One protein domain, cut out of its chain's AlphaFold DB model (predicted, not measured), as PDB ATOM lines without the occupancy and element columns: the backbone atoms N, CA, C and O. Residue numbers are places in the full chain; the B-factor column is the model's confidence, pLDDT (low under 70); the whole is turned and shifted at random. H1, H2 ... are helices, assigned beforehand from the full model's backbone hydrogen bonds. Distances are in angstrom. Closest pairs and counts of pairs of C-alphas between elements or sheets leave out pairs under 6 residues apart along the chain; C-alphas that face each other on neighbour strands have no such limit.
ATOM      1  N   ILE A  73     -19.974 -22.193 -18.730       80.88
ATOM      2  CA  ILE A  73     -19.374 -21.520 -17.560       80.88
ATOM      3  C   ILE A  73     -19.897 -20.085 -17.383       80.88
ATOM      4  O   ILE A  73     -20.319 -19.779 -16.270       80.88
ATOM      5  N   PRO A  74     -19.916 -19.211 -18.412       83.12
ATOM      6  CA  PRO A  74     -20.355 -17.827 -18.231       83.12
ATOM      7  C   PRO A  74     -21.796 -17.718 -17.722       83.12
ATOM      8  O   PRO A  74     -22.069 -16.954 -16.804       83.12
ATOM      9  N   GLU A  75     -22.704 -18.525 -18.270       87.31
ATOM     10  CA  GLU A  75     -24.116 -18.528 -17.878       87.31
ATOM     11  C   GLU A  75     -24.313 -19.076 -16.458       87.31
ATOM     12  O   GLU A  75     -25.059 -18.509 -15.662       87.31
ATOM     13  N   VAL A  76     -23.604 -20.154 -16.104       86.19
ATOM     14  CA  VAL A  76     -23.651 -20.729 -14.751       86.19
ATOM     15  C   VAL A  76     -23.105 -19.747 -13.717       86.19
ATOM     16  O   VAL A  76     -23.686 -19.614 -12.640       86.19
ATOM     17  N   LEU A  77     -22.010 -19.049 -14.029       85.62
ATOM     18  CA  LEU A  77     -21.441 -18.027 -13.149       85.62
ATOM     19  C   LEU A  77     -22.383 -16.840 -12.974       85.62
ATOM     20  O   LEU A  77     -22.535 -16.362 -11.854       85.62
ATOM     21  N   GLU A  78     -23.054 -16.410 -14.040       88.88
ATOM     22  CA  GLU A  78     -24.053 -15.347 -13.958       88.88
ATOM     23  C   GLU A  78     -25.230 -15.757 -13.063       88.88
ATOM     24  O   GLU A  78     -25.619 -15.018 -12.162       88.88
ATOM     25  N   LYS A  79     -25.734 -16.988 -13.206       90.25
ATOM     26  CA  LYS A  79     -26.782 -17.520 -12.319       90.25
ATOM     27  C   LYS A  79     -26.320 -17.663 -10.871       90.25
ATOM     28  O   LYS A  79     -27.111 -17.455  -9.951       90.25
ATOM     29  N   LEU A  80     -25.055 -18.024 -10.646       88.19
ATOM     30  CA  LEU A  80     -24.469 -18.049  -9.304       88.19
ATOM     31  C   LEU A  80     -24.385 -16.642  -8.706       88.19
ATOM     32  O   LEU A  80     -24.726 -16.482  -7.537       88.19
ATOM     33  N   ARG A  81     -24.003 -15.635  -9.499       89.06
ATOM     34  CA  ARG A  81     -23.978 -14.224  -9.093       89.06
ATOM     35  C   ARG A  81     -25.369 -13.729  -8.708       89.06
ATOM     36  O   ARG A  81     -25.536 -13.233  -7.600       89.06
ATOM     37  N   GLU A  82     -26.371 -13.933  -9.561       93.44
ATOM     38  CA  GLU A  82     -27.765 -13.548  -9.287       93.44
ATOM     39  C   GLU A  82     -28.282 -14.167  -7.973       93.44
ATOM     40  O   GLU A  82     -28.890 -13.491  -7.143       93.44
ATOM     41  N   ARG A  83     -28.014 -15.461  -7.745       91.31
ATOM     42  CA  ARG A  83     -28.410 -16.146  -6.502       91.31
ATOM     43  C   ARG A  83     -27.644 -15.637  -5.285       91.31
ATOM     44  O   ARG A  83     -28.223 -15.547  -4.204       91.31
ATOM     45  N   ALA A  84     -26.367 -15.312  -5.455       91.12
ATOM     46  CA  ALA A  84     -25.551 -14.731  -4.401       91.12
ATOM     47  C   ALA A  84     -26.065 -13.339  -3.995       91.12
ATOM     48  O   ALA A  84     -26.202 -13.063  -2.805       91.12
ATOM     49  N   GLU A  85     -26.431 -12.499  -4.969       89.38
ATOM     50  CA  GLU A  85     -27.065 -11.190  -4.749       89.38
ATOM     51  C   GLU A  85     -28.428 -11.323  -4.048       89.38
ATOM     52  O   GLU A  85     -28.776 -10.494  -3.210       89.38
ATOM     53  N   ALA A  86     -29.163 -12.405  -4.320       93.88
ATOM     54  CA  ALA A  86     -30.410 -12.736  -3.633       93.88
ATOM     55  C   ALA A  86     -30.224 -13.306  -2.207       93.88
ATOM     56  O   ALA A  86     -31.215 -13.605  -1.540       93.88
ATOM     57  N   GLY A  87     -28.985 -13.466  -1.726       89.94
ATOM     58  CA  GLY A  87     -28.688 -13.927  -0.366       89.94
ATOM     59  C   GLY A  87     -28.588 -15.447  -0.191       89.94
ATOM     60  O   GLY A  87     -28.562 -15.927   0.942       89.94
ATOM     61  N   ASP A  88     -28.511 -16.227  -1.274       94.25
ATOM     62  CA  ASP A  88     -28.246 -17.667  -1.183       94.25
ATOM     63  C   ASP A  88     -26.796 -17.913  -0.737       94.25
ATOM     64  O   ASP A  88     -25.851 -17.799  -1.520       94.25
ATOM     65  N   ILE A  89     -26.627 -18.287   0.534       91.44
ATOM     66  CA  ILE A  89     -25.323 -18.498   1.183       91.44
ATOM     67  C   ILE A  89     -24.444 -19.476   0.392       91.44
ATOM     68  O   ILE A  89     -23.252 -19.230   0.221       91.44
ATOM     69  N   ARG A  90     -25.019 -20.553  -0.159       90.44
ATOM     70  CA  ARG A  90     -24.241 -21.538  -0.926       90.44
ATOM     71  C   ARG A  90     -23.761 -20.960  -2.250       90.44
ATOM     72  O   ARG A  90     -22.646 -21.255  -2.676       90.44
ATOM     73  N   ALA A  91     -24.588 -20.148  -2.906       88.06
ATOM     74  CA  ALA A  91     -24.195 -19.473  -4.136       88.06
ATOM     75  C   ALA A  91     -23.085 -18.443  -3.877       88.06
ATOM     76  O   ALA A  91     -22.122 -18.398  -4.640       88.06
ATOM     77  N   ILE A  92     -23.169 -17.692  -2.768       86.44
ATOM     78  CA  ILE A  92     -22.121 -16.757  -2.324       86.44
ATOM     79  C   ILE A  92     -20.792 -17.497  -2.131       86.44
ATOM     80  O   ILE A  92     -19.779 -17.103  -2.709       86.44
ATOM     81  N   GLU A  93     -20.791 -18.589  -1.361       89.12
ATOM     82  CA  GLU A  93     -19.590 -19.394  -1.106       89.12
ATOM     83  C   GLU A  93     -18.965 -19.921  -2.405       89.12
ATOM     84  O   GLU A  93     -17.758 -19.789  -2.617       89.12
ATOM     85  N   MET A  94     -19.781 -20.494  -3.296       88.56
ATOM     86  CA  MET A  94     -19.312 -21.032  -4.576       88.56
ATOM     87  C   MET A  94     -18.750 -19.944  -5.496       88.56
ATOM     88  O   MET A  94     -17.706 -20.146  -6.118       88.56
ATOM     89  N   TYR A  95     -19.417 -18.791  -5.568       86.81
ATOM     90  CA  TYR A  95     -18.999 -17.670  -6.402       86.81
ATOM     91  C   TYR A  95     -17.681 -17.052  -5.909       86.81
ATOM     92  O   TYR A  95     -16.752 -16.862  -6.696       86.81
ATOM     93  N   LEU A  96     -17.540 -16.823  -4.598       85.88
ATOM     94  CA  LEU A  96     -16.297 -16.314  -4.007       85.88
ATOM     95  C   LEU A  96     -15.142 -17.306  -4.153       85.88
ATOM     96  O   LEU A  96     -14.030 -16.903  -4.493       85.88
ATOM     97  N   LYS A  97     -15.395 -18.607  -3.953       88.62
ATOM     98  CA  LYS A  97     -14.383 -19.649  -4.164       88.62
ATOM     99  C   LYS A  97     -13.850 -19.629  -5.597       88.62
ATOM    100  O   LYS A  97     -12.641 -19.699  -5.791       88.62
ATOM    101  N   TYR A  98     -14.733 -19.487  -6.587       85.56
ATOM    102  CA  TYR A  98     -14.326 -19.370  -7.985       85.56
ATOM    103  C   TYR A  98     -13.426 -18.146  -8.228       85.56
ATOM    104  O   TYR A  98     -12.385 -18.274  -8.869       85.56
ATOM    105  N   ILE A  99     -13.775 -16.978  -7.678       83.12
ATOM    106  CA  ILE A  99     -12.960 -15.755  -7.800       83.12
ATOM    107  C   ILE A  99     -11.566 -15.949  -7.185       83.12
ATOM    108  O   ILE A  99     -10.574 -15.542  -7.788       83.12
ATOM    109  N   LEU A 100     -11.469 -16.595  -6.021       82.38
ATOM    110  CA  LEU A 100     -10.186 -16.883  -5.371       82.38
ATOM    111  C   LEU A 100      -9.333 -17.854  -6.190       82.38
ATOM    112  O   LEU A 100      -8.166 -17.575  -6.434       82.38
ATOM    113  N   GLU A 101      -9.921 -18.940  -6.702       82.62
ATOM    114  CA  GLU A 101      -9.205 -19.868  -7.585       82.62
ATOM    115  C   GLU A 101      -8.693 -19.186  -8.864       82.62
ATOM    116  O   GLU A 101      -7.697 -19.626  -9.438       82.62
ATOM    117  N   MET A 102      -9.373 -18.136  -9.335       78.06
ATOM    118  CA  MET A 102      -8.915 -17.317 -10.457       78.06
ATOM    119  C   MET A 102      -7.800 -16.353 -10.036       78.06
ATOM    120  O   MET A 102      -6.806 -16.256 -10.749       78.06
ATOM    121  N   LYS A 103      -7.914 -15.706  -8.869       75.38
ATOM    122  CA  LYS A 103      -6.845 -14.880  -8.282       75.38
ATOM    123  C   LYS A 103      -5.557 -15.678  -8.048       75.38
ATOM    124  O   LYS A 103      -4.478 -15.151  -8.253       75.38
ATOM    125  N   ASP A 104      -5.644 -16.943  -7.655       72.75
ATOM    126  CA  ASP A 104      -4.447 -17.763  -7.424       72.75
ATOM    127  C   ASP A 104      -3.781 -18.214  -8.738       72.75
ATOM    128  O   ASP A 104      -2.591 -18.523  -8.772       72.75
ATOM    129  N   LYS A 105      -4.544 -18.270  -9.837       72.81
ATOM    130  CA  LYS A 105      -4.055 -18.683 -11.167       72.81
ATOM    131  C   LYS A 105      -3.536 -17.523 -12.011       72.81
ATOM    132  O   LYS A 105      -2.791 -17.757 -12.961       72.81
ATOM    133  N   PHE A 106      -3.949 -16.304 -11.697       61.78
ATOM    134  CA  PHE A 106      -3.571 -15.088 -12.397       61.78
ATOM    135  C   PHE A 106      -3.061 -14.101 -11.358       61.78
ATOM    136  O   PHE A 106      -3.811 -13.780 -10.449       61.78
ATOM    137  N   ASP A 107      -1.828 -13.617 -11.501       55.03
ATOM    138  CA  ASP A 107      -1.190 -12.679 -10.567       55.03
ATOM    139  C   ASP A 107      -1.891 -11.303 -10.617       55.03
ATOM    140  O   ASP A 107      -1.421 -10.336 -11.214       55.03
ATOM    141  N   PHE A 108      -3.113 -11.249 -10.085       53.69
ATOM    142  CA  PHE A 108      -3.946 -10.063 -10.013       53.69
ATOM    143  C   PHE A 108      -3.509  -9.260  -8.792       53.69
ATOM    144  O   PHE A 108      -4.008  -9.449  -7.680       53.69
ATOM    145  N   THR A 109      -2.614  -8.303  -9.014       49.38
ATOM    146  CA  THR A 109      -2.492  -7.114  -8.171       49.38
ATOM    147  C   THR A 109      -3.728  -6.238  -8.395       49.38
ATOM    148  O   THR A 109      -3.705  -5.268  -9.143       49.38
ATOM    149  N   SER A 110      -4.869  -6.621  -7.812       50.91
ATOM    150  CA  SER A 110      -6.032  -5.729  -7.757       50.91
ATOM    151  C   SER A 110      -5.753  -4.616  -6.751       50.91
ATOM    152  O   SER A 110      -5.359  -4.937  -5.629       50.91
ATOM    153  N   ASP A 111      -6.005  -3.360  -7.126       48.81
ATOM    154  CA  ASP A 111      -5.853  -2.163  -6.289       48.81
ATOM    155  C   ASP A 111      -6.316  -2.388  -4.830       48.81
ATOM    156  O   ASP A 111      -7.511  -2.459  -4.537       48.81
ATOM    157  N   ASP A 112      -5.336  -2.564  -3.935       47.38
ATOM    158  CA  ASP A 112      -5.305  -2.433  -2.467       47.38
ATOM    159  C   ASP A 112      -6.583  -2.677  -1.632       47.38
ATOM    160  O   ASP A 112      -6.792  -2.060  -0.583       47.38
ATOM    161  N   LYS A 113      -7.432  -3.637  -2.011       53.09
ATOM    162  CA  LYS A 113      -8.432  -4.220  -1.102       53.09
ATOM    163  C   LYS A 113      -8.321  -5.734  -1.097       53.09
ATOM    164  O   LYS A 113      -8.878  -6.424  -1.946       53.09
ATOM    165  N   GLU A 114      -7.613  -6.257  -0.099       53.56
ATOM    166  CA  GLU A 114      -7.610  -7.688   0.191       53.56
ATOM    167  C   GLU A 114      -9.045  -8.202   0.377       53.56
ATOM    168  O   GLU A 114      -9.766  -7.793   1.292       53.56
ATOM    169  N   LEU A 115      -9.451  -9.142  -0.478       51.19
ATOM    170  CA  LEU A 115     -10.651  -9.945  -0.272       51.19
ATOM    171  C   LEU A 115     -10.415 -10.866   0.931       51.19
ATOM    172  O   LEU A 115      -9.813 -11.932   0.807       51.19
ATOM    173  N   LYS A 116     -10.863 -10.441   2.115       48.81
ATOM    174  CA  LYS A 116     -10.837 -11.273   3.321       48.81
ATOM    175  C   LYS A 116     -11.918 -12.344   3.222       48.81
ATOM    176  O   LYS A 116     -13.108 -12.045   3.261       48.81
ATOM    177  N   VAL A 117     -11.489 -13.597   3.119       44.94
ATOM    178  CA  VAL A 117     -12.374 -14.758   3.225       44.94
ATOM    179  C   VAL A 117     -12.850 -14.861   4.672       44.94
ATOM    180  O   VAL A 117     -12.044 -15.057   5.580       44.94
ATOM    181  N   ILE A 118     -14.156 -14.726   4.907       45.59
ATOM    182  CA  ILE A 118     -14.754 -15.014   6.213       45.59
ATOM    183  C   ILE A 118     -14.835 -16.540   6.340       45.59
ATOM    184  O   ILE A 118     -15.833 -17.155   5.985       45.59
TER     185      ILE A 118
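AT A GLANCE: This is residues 73 to 118 of the 144 residues of an uncharacterized protein of Tenericutes bacterium ADurb.Bin239 (UniProt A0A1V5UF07). Two helices, H1 and then the longer H2, meet near their joined ends as an open V, and a tail without named elements, residues 106 to 118, folds back from the far end of H2. Residues 101 to 114, of which 101 to 105 belong to H2, stick out free. The printed part has 46 residues and no named strand; its class is all helix. It is only just loose, close to compact, with a radius of gyration of the C-alphas of 11.5 A, and spans 28 by 23 by 14 A.

HOW THE PARTS SIT: Look first at H1, residues 73 to 85, then at H2, residues 89 to 105. They touch, H2 with residues 90 to 95 alone; their closest C-alphas, of Ala 84 and Ile 92, are 4.5 A apart. They run opposite ways at a steep tilt of 50 degrees. In both helices every O i to N i+4 pair is within hydrogen-bond range.

IN THESE COORDINATES: Find C-alpha 73 at (-19.374, -21.520, -17.560); from there H1 runs 18.2 A to C-alpha 85. H2 runs 24.6 A from C-alpha 89 to C-alpha 105 at (-4.055, -18.683, -11.167).

THE WHOLE: The farthest C-alphas, of Ala 86 and Asp 107, are 30.0 A apart. The printed part has no cut, and the link from H1 to H2 is tight. Residues 106 to 118 have pLDDT under 70.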